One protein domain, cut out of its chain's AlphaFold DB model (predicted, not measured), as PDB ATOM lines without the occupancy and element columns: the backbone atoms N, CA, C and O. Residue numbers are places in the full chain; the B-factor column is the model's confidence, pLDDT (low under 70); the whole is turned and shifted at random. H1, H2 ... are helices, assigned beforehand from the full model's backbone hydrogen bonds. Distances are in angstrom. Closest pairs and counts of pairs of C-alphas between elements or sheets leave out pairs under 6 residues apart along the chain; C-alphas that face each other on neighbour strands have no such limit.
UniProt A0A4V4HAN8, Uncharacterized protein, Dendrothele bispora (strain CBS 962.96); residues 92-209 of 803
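What this domain is: This is residues 92 to 209 of the 803 residues of an uncharacterized protein of Dendrothele bispora (strain CBS 962.96) (UniProt A0A4V4HAN8). What would one see first? Two small groups of helices sit near each other: in one, H2 crosses the first part of H4, the longest helix, and the end of H3 meets the start of H4 at a corner, and in the other H5 lies between H1 and H6. A wide loop, residues 142 to 156, reaches far from the mean of the C-alphas at one end of the whole, and residues 190 to 196 stick out. What is it made of, and how large is it? The printed part has 118 residues with six named helices, H1 to H6 in that order, and no named strand, and its class is all helix. It is compact, with a radius of gyration of the C-alphas of 15.1 A and spans of 49 by 38 by 26 A.

How they stand to each other: What does the first helix meet? H1, residues 111 to 115, and H5, residues 181 to 190, only just touch, with 3 pairs of C-alphas within 8 A; the closest C-alphas are those of Ile 114 and His 183, 5.9 A apart. How do the next three helices stand? H2, residues 119 to 129, and H3, residues 131 to 141, touch only at the corner by their link, closest at the C-alphas of Gln 127 and Tyr 134, 5.6 A apart. H4, residues 157 to 172, touches H2 with residues 158 to 162 alone, closest at the C-alphas of Val 123 and Leu 162, 6.3 A apart, at a steep tilt of 66 degrees, the same way. It touches H3 with residues 157 to 161 alone, closest at the C-alphas of Ala 141 and Ala 157, 5.6 A apart, at a steep tilt of 60 degrees, opposite ways. Where is the last helix? H6, residues 197 to 203, forms a helical hairpin with H5, at a shallow tilt of 9 degrees, opposite ways; they only just touch, with 3 pairs of C-alphas within 8 A, the closest being those of Leu 188 and Lys 198, 7.4 A apart. H4 and H6 are near each other, while H4 and H5 are only just apart, their closest C-alphas 8.3 A from each other. What do the backbones show? In H1, H2, H3, H4, H5 and H6 every O i to N i+4 pair is within hydrogen-bond range.

Where its parts are: Where does H1 begin? C-alpha 111 is at (154.506, 137.069, 171.024). How long are the longer helices? H4 measures 22.7 A from first to last C-alpha, H2 15.5 A, H3 15.0 A and H5 14.1 A. Where does H6 end? C-alpha 203 is at (166.809, 154.704, 183.300).

The domain as a whole: Which C-alphas are farthest apart? Those of Asn 107 and Asn 146 are, at 50.8 A. Is there a cut or a long link? The printed part has no cut, and H3 to H4 is a long link of 15 residues. How confident is the model? The mean pLDDT of the printed part is 90.0, and no printed residue is under 70.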
ATOM      1  N   ASN A  92     147.073 155.944 175.066       91.94
ATOM      2  CA  ASN A  92     146.516 155.303 173.874       91.94
ATOM      3  C   ASN A  92     145.442 156.199 173.238       91.94
ATOM      4  O   ASN A  92     144.818 157.009 173.929       91.94
ATOM      5  N   ASP A  93     145.260 156.062 171.928       90.31
ATOM      6  CA  ASP A  93     144.206 156.739 171.175       90.31
ATOM      7  C   ASP A  93     143.108 155.720 170.833       90.31
ATOM      8  O   ASP A  93     143.340 154.866 169.978       90.31
ATOM      9  N   PRO A  94     141.957 155.731 171.525       88.00
ATOM     10  CA  PRO A  94     140.906 154.745 171.289       88.00
ATOM     11  C   PRO A  94     140.257 154.889 169.905       88.00
ATOM     12  O   PRO A  94     139.702 153.915 169.406       88.00
ATOM     13  N   ASP A  95     140.355 156.065 169.278       90.38
ATOM     14  CA  ASP A  95     139.755 156.336 167.969       90.38
ATOM     15  C   ASP A  95     140.635 155.841 166.804       90.38
ATOM     16  O   ASP A  95     140.184 155.806 165.660       90.38
ATOM     17  N   HIS A  96     141.883 155.448 167.089       88.25
ATOM     18  CA  HIS A  96     142.882 155.026 166.104       88.25
ATOM     19  C   HIS A  96     143.638 153.767 166.566       88.25
ATOM     20  O   HIS A  96     144.810 153.851 166.948       88.25
ATOM     21  N   PRO A  97     142.993 152.586 166.558       85.19
ATOM     22  CA  PRO A  97     143.613 151.328 166.987       85.19
ATOM     23  C   PRO A  97     144.791 150.885 166.098       85.19
ATOM     24  O   PRO A  97     145.618 150.075 166.518       85.19
ATOM     25  N   GLU A  98     144.895 151.415 164.877       86.56
ATOM     26  CA  GLU A  98     146.020 151.187 163.972       86.56
ATOM     27  C   GLU A  98     147.338 151.800 164.471       86.56
ATOM     28  O   GLU A  98     148.418 151.360 164.069       86.56
ATOM     29  N   ASP A  99     147.284 152.774 165.382       89.81
ATOM     30  CA  ASP A  99     148.481 153.374 165.960       89.81
ATOM     31  C   ASP A  99     149.256 152.403 166.852       89.81
ATOM     32  O   ASP A  99     148.723 151.418 167.366       89.81
ATOM     33  N   GLN A 100     150.542 152.698 167.065       90.69
ATOM     34  CA  GLN A 100     151.310 151.997 168.084       90.69
ATOM     35  C   GLN A 100     150.775 152.388 169.475       90.69
ATOM     36  O   GLN A 100     150.766 153.583 169.808       90.69
ATOM     37  N   PRO A 101     150.363 151.421 170.313       91.69
ATOM     38  CA  PRO A 101     149.903 151.715 171.663       91.69
ATOM     39  C   PRO A 101     151.034 152.317 172.505       91.69
ATOM     40  O   PRO A 101     152.170 151.845 172.499       91.69
ATOM     41  N   ALA A 102     150.714 153.353 173.280       92.19
ATOM     42  CA  ALA A 102     151.631 153.915 174.268       92.19
ATOM     43  C   ALA A 102     151.813 152.950 175.451       92.19
ATOM     44  O   ALA A 102     152.926 152.748 175.941       92.19
ATOM     45  N   HIS A 103     150.714 152.337 175.896       91.69
ATOM     46  CA  HIS A 103     150.682 151.355 176.973       91.69
ATOM     47  C   HIS A 103     150.135 150.021 176.468       91.69
ATOM     48  O   HIS A 103     148.971 149.930 176.070       91.69
ATOM     49  N   MET A 104     150.974 148.996 176.558       90.44
ATOM     50  CA  MET A 104     150.655 147.596 176.334       90.44
ATOM     51  C   MET A 104     150.490 146.902 177.698       90.44
ATOM     52  O   MET A 104     151.455 146.829 178.476       90.44
ATOM     53  N   PRO A 105     149.274 146.447 178.044       89.31
ATOM     54  CA  PRO A 105     149.019 145.782 179.315       89.31
ATOM     55  C   PRO A 105     149.651 144.388 179.333       89.31
ATOM     56  O   PRO A 105     149.345 143.543 178.503       89.31
ATOM     57  N   LEU A 106     150.501 144.122 180.330       86.12
ATOM     58  CA  LEU A 106     151.331 142.906 180.395       86.12
ATOM     59  C   LEU A 106     150.545 141.580 180.355       86.12
ATOM     60  O   LEU A 106     151.141 140.545 180.099       86.12
ATOM     61  N   ASN A 107     149.246 141.603 180.664       84.12
ATOM     62  CA  ASN A 107     148.394 140.410 180.661       84.12
ATOM     63  C   ASN A 107     147.844 140.072 179.264       84.12
ATOM     64  O   ASN A 107     147.408 138.948 179.040       84.12
ATOM     65  N   GLU A 108     147.828 141.033 178.340       86.31
ATOM     66  CA  GLU A 108     147.181 140.881 177.028       86.31
ATOM     67  C   GLU A 108     148.207 140.718 175.906       86.31
ATOM     68  O   GLU A 108     147.901 140.096 174.897       86.31
ATOM     69  N   VAL A 109     149.440 141.190 176.115       88.75
ATOM     70  CA  VAL A 109     150.497 141.142 175.097       88.75
ATOM     71  C   VAL A 109     150.831 139.713 174.690       88.75
ATOM     72  O   VAL A 109     151.060 138.855 175.549       88.75
ATOM     73  N   THR A 110     150.909 139.481 173.382       89.06
ATOM     74  CA  THR A 110     151.306 138.207 172.768       89.06
ATOM     75  C   THR A 110     152.680 138.295 172.107       89.06
ATOM     76  O   THR A 110     153.194 139.383 171.834       89.06
ATOM     77  N   TRP A 111     153.283 137.138 171.824       87.81
ATOM     78  CA  TRP A 111     154.506 137.069 171.024       87.81
ATOM     79  C   TRP A 111     154.318 137.632 169.613       87.81
ATOM     80  O   TRP A 111     155.200 138.347 169.140       87.81
ATOM     81  N   ASP A 112     153.151 137.431 168.996       87.19
ATOM     82  CA  ASP A 112     152.818 138.027 167.697       87.19
ATOM     83  C   ASP A 112     152.882 139.556 167.741       87.19
ATOM     84  O   ASP A 112     153.463 140.181 166.858       87.19
ATOM     85  N   GLU A 113     152.355 140.185 168.796       87.75
ATOM     86  CA  GLU A 113     152.440 141.638 168.970       87.75
ATOM     87  C   GLU A 113     153.873 142.117 169.226       87.75
ATOM     88  O   GLU A 113     154.269 143.187 168.754       87.75
ATOM     89  N   ILE A 114     154.667 141.337 169.968       88.12
ATOM     90  CA  ILE A 114     156.081 141.639 170.213       88.12
ATOM     91  C   ILE A 114     156.867 141.585 168.898       88.12
ATOM     92  O   ILE A 114     157.668 142.491 168.646       88.12
ATOM     93  N   ASN A 115     156.614 140.562 168.079       86.44
ATOM     94  CA  ASN A 115     157.310 140.289 166.825       86.44
ATOM     95  C   ASN A 115     156.807 141.160 165.658       86.44
ATOM     96  O   ASN A 115     157.577 141.472 164.756       86.44
ATOM     97  N   ALA A 116     155.558 141.635 165.698       85.56
ATOM     98  CA  ALA A 116     154.988 142.558 164.710       85.56
ATOM     99  C   ALA A 116     155.447 144.018 164.881       85.56
ATOM    100  O   ALA A 116     155.025 144.907 164.133       85.56
ATOM    101  N   PHE A 117     156.290 144.302 165.878       86.81
ATOM    102  CA  PHE A 117     156.802 145.645 166.109       86.81
ATOM    103  C   PHE A 117     157.621 146.154 164.925       86.81
ATOM    104  O   PHE A 117     158.636 145.570 164.549       86.81
ATOM    105  N   THR A 118     157.237 147.323 164.413       87.31
ATOM    106  CA  THR A 118     158.012 148.054 163.410       87.31
ATOM    107  C   THR A 118     158.225 149.502 163.852       87.31
ATOM    108  O   THR A 118     157.302 150.132 164.384       87.31
ATOM    109  N   PRO A 119     159.408 150.100 163.606       89.12
ATOM    110  CA  PRO A 119     159.659 151.492 163.967       89.12
ATOM    111  C   PRO A 119     158.779 152.434 163.142       89.12
ATOM    112  O   PRO A 119     158.380 153.492 163.624       89.12
ATOM    113  N   ASP A 120     158.450 152.022 161.915       89.50
ATOM    114  CA  ASP A 120     157.620 152.771 160.978       89.50
ATOM    115  C   ASP A 120     156.218 153.021 161.571       89.50
ATOM    116  O   ASP A 120     155.744 154.157 161.530       89.50
ATOM    117  N   ARG A 121     155.599 152.029 162.236       90.56
ATOM    118  CA  ARG A 121     154.293 152.202 162.901       90.56
ATOM    119  C   ARG A 121     154.342 153.261 164.004       90.56
ATOM    120  O   ARG A 121     153.516 154.171 164.018       90.56
ATOM    121  N   ALA A 122     155.343 153.203 164.884       91.94
ATOM    122  CA  ALA A 122     155.513 154.198 165.948       91.94
ATOM    123  C   ALA A 122     155.778 155.609 165.388       91.94
ATOM    124  O   ALA A 122     155.248 156.602 165.890       91.94
ATOM    125  N   VAL A 123     156.559 155.707 164.309       93.31
ATOM    126  CA  VAL A 123     156.852 156.974 163.627       93.31
ATOM    127  C   VAL A 123     155.602 157.574 162.979       93.31
ATOM    128  O   VAL A 123     155.385 158.781 163.118       93.31
ATOM    129  N   MET A 124     154.753 156.766 162.337       93.88
ATOM    130  CA  MET A 124     153.470 157.236 161.794       93.88
ATOM    131  C   MET A 124     152.555 157.774 162.899       93.88
ATOM    132  O   MET A 124     151.969 158.847 162.746       93.88
ATOM    133  N   THR A 125     152.493 157.092 164.046       94.19
ATOM    134  CA  THR A 125     151.742 157.572 165.213       94.19
ATOM    135  C   THR A 125     152.251 158.937 165.686       94.19
ATOM    136  O   THR A 125     151.452 159.836 165.956       94.19
ATOM    137  N   PHE A 126     153.571 159.153 165.730       95.69
ATOM    138  CA  PHE A 126     154.147 160.452 166.108       95.69
ATOM    139  C   PHE A 126     153.841 161.559 165.094       95.69
ATOM    140  O   PHE A 126     153.505 162.673 165.501       95.69
ATOM    141  N   GLN A 127     153.909 161.260 163.794       94.94
ATOM    142  CA  GLN A 127     153.541 162.194 162.724       94.94
ATOM    143  C   GLN A 127     152.079 162.633 162.834       94.94
ATOM    144  O   GLN A 127     151.778 163.823 162.750       94.94
ATOM    145  N   ARG A 128     151.176 161.673 163.051       94.88
ATOM    146  CA  ARG A 128     149.731 161.901 163.097       94.88
ATOM    147  C   ARG A 128     149.310 162.646 164.361       94.88
ATOM    148  O   ARG A 128     148.618 163.659 164.287       94.88
ATOM    149  N   ARG A 129     149.729 162.151 165.529       94.31
ATOM    150  CA  ARG A 129     149.258 162.653 166.832       94.31
ATOM    151  C   ARG A 129     149.984 163.913 167.279       94.31
ATOM    152  O   ARG A 129     149.419 164.724 168.011       94.31
ATOM    153  N   THR A 130     151.232 164.085 166.851       95.06
ATOM    154  CA  THR A 130     152.105 165.171 167.308       95.06
ATOM    155  C   THR A 130     152.931 165.766 166.166       95.06
ATOM    156  O   THR A 130     154.163 165.723 166.216       95.06
ATOM    157  N   PRO A 131     152.290 166.352 165.136       95.06
ATOM    158  CA  PRO A 131     152.989 166.822 163.937       95.06
ATOM    159  C   PRO A 131     154.068 167.858 164.264       95.06
ATOM    160  O   PRO A 131     155.183 167.764 163.766       95.06
ATOM    161  N   PHE A 132     153.786 168.797 165.177       95.00
ATOM    162  CA  PHE A 132     154.765 169.805 165.590       95.00
ATOM    163  C   PHE A 132     155.999 169.180 166.255       95.00
ATOM    164  O   PHE A 132     157.127 169.502 165.883       95.00
ATOM    165  N   LEU A 133     155.795 168.292 167.236       94.88
ATOM    166  CA  LEU A 133     156.895 167.609 167.915       94.88
ATOM    167  C   LEU A 133     157.707 166.755 166.934       94.88
ATOM    168  O   LEU A 133     158.932 166.841 166.922       94.88
ATOM    169  N   TYR A 134     157.033 165.976 166.088       95.31
ATOM    170  CA  TYR A 134     157.688 165.151 165.081       95.31
ATOM    171  C   TYR A 134     158.531 165.996 164.116       95.31
ATOM    172  O   TYR A 134     159.723 165.731 163.955       95.31
ATOM    173  N   ASP A 135     157.953 167.048 163.530       94.44
ATOM    174  CA  ASP A 135     158.644 167.913 162.571       94.44
ATOM    175  C   ASP A 135     159.827 168.649 163.206       94.44
ATOM    176  O   ASP A 135     160.864 168.829 162.563       94.44
ATOM    177  N   LEU A 136     159.719 169.026 164.485       93.88
ATOM    178  CA  LEU A 136     160.823 169.615 165.239       93.88
ATOM    179  C   LEU A 136     161.989 168.628 165.391       93.88
ATOM    180  O   LEU A 136     163.134 168.981 165.108       93.88
ATOM    181  N   PHE A 137     161.718 167.390 165.810       94.00
ATOM    182  CA  PHE A 137     162.761 166.369 165.951       94.00
ATOM    183  C   PHE A 137     163.343 165.957 164.599       94.00
ATOM    184  O   PHE A 137     164.556 165.786 164.490       94.00
ATOM    185  N   LYS A 138     162.518 165.883 163.552       92.38
ATOM    186  CA  LYS A 138     162.975 165.656 162.179       92.38
ATOM    187  C   LYS A 138     163.905 166.766 161.705       92.38
ATOM    188  O   LYS A 138     164.987 166.486 161.195       92.38
ATOM    189  N   TYR A 139     163.538 168.023 161.956       90.31
ATOM    190  CA  TYR A 139     164.373 169.177 161.628       90.31
ATOM    191  C   TYR A 139     165.761 169.103 162.284       90.31
ATOM    192  O   TYR A 139     166.740 169.519 161.663       90.31
ATOM    193  N   LEU A 140     165.841 168.580 163.514       89.94
ATOM    194  CA  LEU A 140     167.089 168.408 164.266       89.94
ATOM    195  C   LEU A 140     167.881 167.155 163.859       89.94
ATOM    196  O   LEU A 140     169.110 167.167 163.927       89.94
ATOM    197  N   ALA A 141     167.198 166.079 163.472       88.88
ATOM    198  CA  ALA A 141     167.817 164.809 163.106       88.88
ATOM    199  C   ALA A 141     168.438 164.840 161.700       88.88
ATOM    200  O   ALA A 141     169.489 164.226 161.485       88.88
ATOM    201  N   ASP A 142     167.819 165.562 160.761       88.00
ATOM    202  CA  ASP A 142     168.288 165.652 159.380       88.00
ATOM    203  C   ASP A 142     169.486 166.610 159.256       88.00
ATOM    204  O   ASP A 142     169.344 167.820 159.468       88.00
ATOM    205  N   PRO A 143     170.683 166.127 158.866       84.81
ATOM    206  CA  PRO A 143     171.798 167.018 158.573       84.81
ATOM    207  C   PRO A 143     171.446 167.905 157.378       84.81
ATOM    208  O   PRO A 143     170.881 167.440 156.385       84.81
ATOM    209  N   ARG A 144     171.826 169.182 157.445       86.69
ATOM    210  CA  ARG A 144     171.525 170.158 156.393       86.69
ATOM    211  C   ARG A 144     172.792 170.670 155.729       86.69
ATOM    212  O   ARG A 144     173.721 171.091 156.412       86.69
ATOM    213  N   VAL A 145     172.790 170.704 154.400       84.56
ATOM    214  CA  VAL A 145     173.805 171.392 153.592       84.56
ATOM    215  C   VAL A 145     173.105 172.539 152.881       84.56
ATOM    216  O   VAL A 145     172.110 172.329 152.192       84.56
ATOM    217  N   ASN A 146     173.565 173.771 153.112       85.75
ATOM    218  CA  ASN A 146     172.927 174.991 152.597       85.75
ATOM    219  C   ASN A 146     171.424 175.099 152.938       85.75
ATOM    220  O   ASN A 146     170.628 175.601 152.152       85.75
ATOM    221  N   GLY A 147     171.021 174.603 154.114       81.69
ATOM    222  CA  GLY A 147     169.631 174.638 154.583       81.69
ATOM    223  C   GLY A 147     168.733 173.516 154.048       81.69
ATOM    224  O   GLY A 147     167.623 173.358 154.559       81.69
ATOM    225  N   VAL A 148     169.214 172.703 153.104       85.88
ATOM    226  CA  VAL A 148     168.476 171.569 152.527       85.88
ATOM    227  C   VAL A 148     168.784 170.289 153.315       85.88
ATOM    228  O   VAL A 148     169.963 170.019 153.564       85.88
ATOM    229  N   PRO A 149     167.769 169.506 153.732       85.00
ATOM    230  CA  PRO A 149     167.983 168.230 154.415       85.00
ATOM    231  C   PRO A 149     168.649 167.213 153.479       85.00
ATOM    232  O   PRO A 149     168.246 167.064 152.326       85.00
ATOM    233  N   MET A 150     169.666 166.504 153.976       83.81
ATOM    234  CA  MET A 150     170.316 165.410 153.255       83.81
ATOM    235  C   MET A 150     169.897 164.048 153.827       83.81
ATOM    236  O   MET A 150     170.134 163.800 155.014       83.81
ATOM    237  N   PRO A 151     169.354 163.132 153.003       77.81
ATOM    238  CA  PRO A 151     168.953 161.810 153.467       77.81
ATOM    239  C   PRO A 151     170.172 160.964 153.865       77.81
ATOM    240  O   PRO A 151     171.192 160.943 153.169       77.81
ATOM    241  N   ARG A 152     170.071 160.230 154.980       78.56
ATOM    242  CA  ARG A 152     171.107 159.294 155.443       78.56
ATOM    243  C   ARG A 152     170.696 157.849 155.196       78.56
ATOM    244  O   ARG A 152     169.706 157.384 155.742       78.56
ATOM    245  N   LYS A 153     171.534 157.108 154.466       75.50
ATOM    246  CA  LYS A 153     171.315 155.677 154.190       75.50
ATOM    247  C   LYS A 153     171.552 154.773 155.409       75.50
ATOM    248  O   LYS A 153     170.768 153.872 155.655       75.50
ATOM    249  N   TYR A 154     172.630 154.998 156.165       79.12
ATOM    250  CA  TYR A 154     173.053 154.096 157.255       79.12
ATOM    251  C   TYR A 154     172.496 154.448 158.639       79.12
ATOM    252  O   TYR A 154     172.654 153.677 159.579       79.12
ATOM    253  N   ARG A 155     171.919 155.643 158.796       81.94
ATOM    254  CA  ARG A 155     171.343 156.130 160.059       81.94
ATOM    255  C   ARG A 155     170.065 156.908 159.745       81.94
ATOM    256  O   ARG A 155     170.150 158.136 159.648       81.94
ATOM    257  N   PRO A 156     168.949 156.207 159.490       86.38
ATOM    258  CA  PRO A 156     167.675 156.839 159.161       86.38
ATOM    259  C   PRO A 156     167.236 157.793 160.276       86.38
ATOM    260  O   PRO A 156     167.403 157.488 161.462       86.38
ATOM    261  N   ALA A 157     166.698 158.953 159.904       88.12
ATOM    262  CA  ALA A 157     166.277 159.969 160.866       88.12
ATOM    263  C   ALA A 157     165.110 159.468 161.727       88.12
ATOM    264  O   ALA A 157     165.044 159.755 162.918       88.12
ATOM    265  N   GLU A 158     164.242 158.646 161.142       89.69
ATOM    266  CA  GLU A 158     163.058 158.050 161.751       89.69
ATOM    267  C   GLU A 158     163.399 157.266 163.025       89.69
ATOM    268  O   GLU A 158     162.759 157.456 164.057       89.69
ATOM    269  N   ILE A 159     164.468 156.462 162.995       89.50
ATOM    270  CA  ILE A 159     164.925 155.689 164.159       89.50
ATOM    271  C   ILE A 159     165.429 156.614 165.270       89.50
ATOM    272  O   ILE A 159     165.151 156.390 166.447       89.50
ATOM    273  N   HIS A 160     166.152 157.680 164.920       89.06
ATOM    274  CA  HIS A 160     166.630 158.644 165.911       89.06
ATOM    275  C   HIS A 160     165.474 159.408 166.559       89.06
ATOM    276  O   HIS A 160     165.486 159.618 167.771       89.06
ATOM    277  N   ILE A 161     164.479 159.803 165.759       92.75
ATOM    278  CA  ILE A 161     163.266 160.468 166.238       92.75
ATOM    279  C   ILE A 161     162.515 159.533 167.186       92.75
ATOM    280  O   ILE A 161     162.163 159.960 168.285       92.75
ATOM    281  N   LEU A 162     162.339 158.260 166.806       93.31
ATOM    282  CA  LEU A 162     161.699 157.255 167.651       93.31
ATOM    283  C   LEU A 162     162.381 157.159 169.015       93.31
ATOM    284  O   LEU A 162     161.736 157.338 170.044       93.31
ATOM    285  N   VAL A 163     163.694 156.933 169.019       93.38
ATOM    286  CA  VAL A 163     164.491 156.781 170.243       93.38
ATOM    287  C   VAL A 163     164.432 158.042 171.113       93.38
ATOM    288  O   VAL A 163     164.257 157.943 172.329       93.38
ATOM    289  N   ALA A 164     164.547 159.227 170.506       93.94
ATOM    290  CA  ALA A 164     164.580 160.493 171.230       93.94
ATOM    291  C   ALA A 164     163.219 160.864 171.839       93.94
ATOM    292  O   ALA A 164     163.155 161.219 173.017       93.94
ATOM    293  N   ILE A 165     162.132 160.753 171.067       95.06
ATOM    294  CA  ILE A 165     160.776 161.009 171.567       95.06
ATOM    295  C   ILE A 165     160.416 159.969 172.628       95.06
ATOM    296  O   ILE A 165     159.947 160.347 173.700       95.06
ATOM    297  N   ASN A 166     160.699 158.684 172.392       94.44
ATOM    298  CA  ASN A 166     160.395 157.618 173.342       94.44
ATOM    299  C   ASN A 166     161.037 157.864 174.717       94.44
ATOM    300  O   ASN A 166     160.339 157.820 175.728       94.44
ATOM    301  N   ALA A 167     162.330 158.201 174.770       94.56
ATOM    302  CA  ALA A 167     163.010 158.493 176.035       94.56
ATOM    303  C   ALA A 167     162.326 159.629 176.821       94.56
ATOM    304  O   ALA A 167     162.166 159.545 178.041       94.56
ATOM    305  N   LEU A 168     161.869 160.676 176.124       94.50
ATOM    306  CA  LEU A 168     161.144 161.785 176.742       94.50
ATOM    307  C   LEU A 168     159.753 161.366 177.221       94.50
ATOM    308  O   LEU A 168     159.378 161.708 178.342       94.50
ATOM    309  N   VAL A 169     158.995 160.628 176.409       94.81
ATOM    310  CA  VAL A 169     157.636 160.181 176.747       94.81
ATOM    311  C   VAL A 169     157.658 159.232 177.950       94.81
ATOM    312  O   VAL A 169     156.902 159.440 178.899       94.81
ATOM    313  N   VAL A 170     158.568 158.254 177.971       93.38
ATOM    314  CA  VAL A 170     158.750 157.328 179.106       93.38
ATOM    315  C   VAL A 170     159.198 158.076 180.364       93.38
ATOM    316  O   VAL A 170     158.744 157.774 181.466       93.38
ATOM    317  N   GLY A 171     160.040 159.104 180.211       90.12
ATOM    318  CA  GLY A 171     160.417 159.993 181.311       90.12
ATOM    319  C   GLY A 171     159.235 160.776 181.902       90.12
ATOM    320  O   GLY A 171     159.214 161.017 183.107       90.12
ATOM    321  N   HIS A 172     158.238 161.141 181.086       90.06
ATOM    322  CA  HIS A 172     157.012 161.806 181.551       90.06
ATOM    323  C   HIS A 172     156.027 160.827 182.197       90.06
ATOM    324  O   HIS A 172     155.361 161.170 183.173       90.06
ATOM    325  N   ASN A 173     155.929 159.609 181.665       91.69
ATOM    326  CA  ASN A 173     155.088 158.559 182.216       91.69
ATOM    327  C   ASN A 173     155.793 157.202 182.125       91.69
ATOM    328  O   ASN A 173     155.840 156.580 181.066       91.69
ATOM    329  N   ARG A 174     156.245 156.700 183.280       86.69
ATOM    330  CA  ARG A 174     156.935 155.405 183.404       86.69
ATOM    331  C   ARG A 174     156.117 154.190 182.950       86.69
ATOM    332  O   ARG A 174     156.673 153.104 182.860       86.69
ATOM    333  N   LEU A 175     154.801 154.341 182.779       88.75
ATOM    334  CA  LEU A 175     153.922 153.266 182.320       88.75
ATOM    335  C   LEU A 175     153.965 153.102 180.796       88.75
ATOM    336  O   LEU A 175     153.588 152.049 180.298       88.75
ATOM    337  N   VAL A 176     154.441 154.104 180.053       92.81
ATOM    338  CA  VAL A 176     154.580 153.999 178.597       92.81
ATOM    339  C   VAL A 176     155.633 152.946 178.278       92.81
ATOM    340  O   VAL A 176     156.775 153.037 178.723       92.81
ATOM    341  N   ASN A 177     155.234 151.932 177.522       93.31
ATOM    342  CA  ASN A 177     156.048 150.746 177.287       93.31
ATOM    343  C   ASN A 177     155.909 150.171 175.865       93.31
ATOM    344  O   ASN A 177     156.737 149.342 175.482       93.31
ATOM    345  N   GLY A 178     154.931 150.635 175.076       91.31
ATOM    346  CA  GLY A 178     154.595 150.053 173.774       91.31
ATOM    347  C   GLY A 178     155.334 150.639 172.570       91.31
ATOM    348  O   GLY A 178     155.398 149.992 171.536       91.31
ATOM    349  N   TYR A 179     155.952 151.822 172.668       92.44
ATOM    350  CA  TYR A 179     156.670 152.407 171.518       92.44
ATOM    351  C   TYR A 179     158.019 151.752 171.210       92.44
ATOM    352  O   TYR A 179     158.474 151.778 170.073       92.44
ATOM    353  N   LEU A 180     158.698 151.244 172.235       92.31
ATOM    354  CA  LEU A 180     160.037 150.656 172.161       92.31
ATOM    355  C   LEU A 180     160.397 149.847 173.425       92.31
ATOM    356  O   LEU A 180     161.021 148.797 173.275       92.31
ATOM    357  N   PRO A 181     160.029 150.274 174.661       94.12
ATOM    358  CA  PRO A 181     160.587 149.681 175.875       94.12
ATOM    359  C   PRO A 181     160.350 148.179 176.061       94.12
ATOM    360  O   PRO A 181     161.281 147.483 176.471       94.12
ATOM    361  N   ILE A 182     159.145 147.666 175.778       93.44
ATOM    362  CA  ILE A 182     158.875 146.219 175.833       93.44
ATOM    363  C   ILE A 182     159.679 145.489 174.766       93.44
ATOM    364  O   ILE A 182     160.447 144.593 175.108       93.44
ATOM    365  N   HIS A 183     159.566 145.908 173.506       91.31
ATOM    366  CA  HIS A 183     160.200 145.222 172.382       91.31
ATOM    367  C   HIS A 183     161.724 145.153 172.552       91.31
ATOM    368  O   HIS A 183     162.322 144.081 172.439       91.31
ATOM    369  N   LEU A 184     162.366 146.280 172.888       92.12
ATOM    370  CA  LEU A 184     163.810 146.309 173.125       92.12
ATOM    371  C   LEU A 184     164.175 145.545 174.404       92.12
ATOM    372  O   LEU A 184     165.200 144.873 174.446       92.12
ATOM    373  N   GLY A 185     163.339 145.607 175.444       93.38
ATOM    374  CA  GLY A 185     163.541 144.846 176.677       93.38
ATOM    375  C   GLY A 185     163.559 143.332 176.450       93.38
ATOM    376  O   GLY A 185     164.464 142.663 176.951       93.38
ATOM    377  N   VAL A 186     162.622 142.808 175.653       92.75
ATOM    378  CA  VAL A 186     162.574 141.391 175.251       92.75
ATOM    379  C   VAL A 186     163.816 141.014 174.446       92.75
ATOM    380  O   VAL A 186     164.447 140.007 174.750       92.75
ATOM    381  N   GLN A 187     164.250 141.856 173.505       91.56
ATOM    382  CA  GLN A 187     165.461 141.592 172.721       91.56
ATOM    383  C   GLN A 187     166.737 141.565 173.565       91.56
ATOM    384  O   GLN A 187     167.631 140.743 173.375       91.56
ATOM    385  N   LEU A 188     166.849 142.480 174.525       92.00
ATOM    386  CA  LEU A 188     167.972 142.503 175.460       92.00
ATOM    387  C   LEU A 188     167.960 141.273 176.374       92.00
ATOM    388  O   LEU A 188     169.023 140.773 176.754       92.00
ATOM    389  N   PHE A 189     166.765 140.796 176.733       90.94
ATOM    390  CA  PHE A 189     166.580 139.562 177.482       90.94
ATOM    391  C   PHE A 189     167.004 138.342 176.656       90.94
ATOM    392  O   PHE A 189     167.849 137.579 177.128       90.94
ATOM    393  N   SER A 190     166.514 138.209 175.420       89.81
ATOM    394  CA  SER A 190     166.846 137.099 174.519       89.81
ATOM    395  C   SER A 190     168.342 137.064 174.206       89.81
ATOM    396  O   SER A 190     168.986 136.027 174.338       89.81
ATOM    397  N   CYS A 191     168.966 138.210 173.927       88.25
ATOM    398  CA  CYS A 191     170.413 138.322 173.713       88.25
ATOM    399  C   CYS A 191     171.247 138.076 174.983       88.25
ATOM    400  O   CYS A 191     172.478 138.114 174.929       88.25
ATOM    401  N   GLN A 192     170.600 137.848 176.131       86.44
ATOM    402  CA  GLN A 192     171.227 137.659 177.432       86.44
ATOM    403  C   GLN A 192     172.253 138.749 177.763       86.44
ATOM    404  O   GLN A 192     173.374 138.458 178.212       86.44
ATOM    405  N   ILE A 193     171.894 140.008 177.511       88.75
ATOM    406  CA  ILE A 193     172.799 141.118 177.783       88.75
ATOM    407  C   ILE A 193     173.172 141.153 179.269       88.75
ATOM    408  O   ILE A 193     172.398 140.737 180.136       88.75
ATOM    409  N   HIS A 194     174.364 141.672 179.567       87.19
ATOM    410  CA  HIS A 194     174.849 141.782 180.936       87.19
ATOM    411  C   HIS A 194     173.826 142.499 181.833       87.19
ATOM    412  O   HIS A 194     173.292 143.550 181.467       87.19
ATOM    413  N   THR A 195     173.591 141.959 183.031       83.81
ATOM    414  CA  THR A 195     172.562 142.427 183.977       83.81
ATOM    415  C   THR A 195     172.668 143.920 184.274       83.81
ATOM    416  O   THR A 195     171.647 144.589 184.333       83.81
ATOM    417  N   ASN A 196     173.882 144.469 184.364       88.19
ATOM    418  CA  ASN A 196     174.124 145.908 184.564       88.19
ATOM    419  C   ASN A 196     173.636 146.822 183.425       88.19
ATOM    420  O   ASN A 196     173.306 147.976 183.687       88.19
ATOM    421  N   ILE A 197     173.573 146.342 182.178       92.19
ATOM    422  CA  ILE A 197     173.183 147.182 181.035       92.19
ATOM    423  C   ILE A 197     171.669 147.434 181.042       92.19
ATOM    424  O   ILE A 197     171.222 148.536 180.717       92.19
ATOM    425  N   LYS A 198     170.869 146.450 181.474       90.50
ATOM    426  CA  LYS A 198     169.401 146.558 181.483       90.50
ATOM    427  C   LYS A 198     168.905 147.737 182.356       90.50
ATOM    428  O   LYS A 198     168.131 148.550 181.849       90.50
ATOM    429  N   PRO A 199     169.377 147.937 183.609       90.88
ATOM    430  CA  PRO A 199     169.044 149.114 184.413       90.88
ATOM    431  C   PRO A 199     169.455 150.447 183.788       90.88
ATOM    432  O   PRO A 199     168.743 151.434 183.969       90.88
ATOM    433  N   TRP A 200     170.586 150.509 183.071       93.56
ATOM    434  CA  TRP A 200     171.025 151.744 182.410       93.56
ATOM    435  C   TRP A 200     170.041 152.153 181.320       93.56
ATOM    436  O   TRP A 200     169.555 153.281 181.324       93.56
ATOM    437  N   LEU A 201     169.687 151.213 180.441       94.00
ATOM    438  CA  LEU A 201     168.746 151.459 179.349       94.00
ATOM    439  C   LEU A 201     167.329 151.737 179.858       94.00
ATOM    440  O   LEU A 201     166.631 152.578 179.294       94.00
ATOM    441  N   CYS A 202     166.932 151.109 180.967       92.44
ATOM    442  CA  CYS A 202     165.669 151.412 181.631       92.44
ATOM    443  C   CYS A 202     165.629 152.839 182.194       92.44
ATOM    444  O   CYS A 202     164.665 153.563 181.961       92.44
ATOM    445  N   ARG A 203     166.706 153.305 182.841       90.62
ATOM    446  CA  ARG A 203     166.809 154.704 183.300       90.62
ATOM    447  C   ARG A 203     166.837 155.716 182.155       90.62
ATOM    448  O   ARG A 203     166.383 156.836 182.344       90.62
ATOM    449  N   MET A 204     167.354 155.330 180.989       92.50
ATOM    450  CA  MET A 204     167.319 156.153 179.775       92.50
ATOM    451  C   MET A 204     165.941 156.160 179.088       92.50
ATOM    452  O   MET A 204     165.771 156.857 178.094       92.50
ATOM    453  N   GLY A 205     164.968 155.384 179.582       91.50
ATOM    454  CA  GLY A 205     163.641 155.253 178.975       91.50
ATOM    455  C   GLY A 205     163.625 154.433 177.681       91.50
ATOM    456  O   GLY A 205     162.649 154.484 176.945       91.50
ATOM    457  N   LEU A 206     164.695 153.689 177.380       93.06
ATOM    458  CA  LEU A 206     164.832 152.922 176.136       93.06
ATOM    459  C   LEU A 206     164.275 151.503 176.245       93.06
ATOM    460  O   LEU A 206     163.788 150.965 175.258       93.06
ATOM    461  N   ALA A 207     164.352 150.904 177.432       94.12
ATOM    462  CA  ALA A 207     163.922 149.535 177.694       94.12
ATOM    463  C   ALA A 207     163.061 149.458 178.960       94.12
ATOM    464  O   ALA A 207     163.235 150.234 179.900       94.12
ATOM    465  N   SER A 208     162.152 148.492 179.014       92.62
ATOM    466  CA  SER A 208     161.424 148.167 180.241       92.62
ATOM    467  C   SER A 208     162.347 147.491 181.257       92.62
ATOM    468  O   SER A 208     163.407 146.962 180.916       92.62
ATOM    469  N   SER A 209     161.958 147.511 182.534       91.12
ATOM    470  CA  SER A 209     162.741 146.845 183.577       91.12
ATOM    471  C   SER A 209     162.787 145.331 183.350       91.12
ATOM    472  O   SER A 209     161.809 144.747 182.888       91.12
TER     473      SER A 209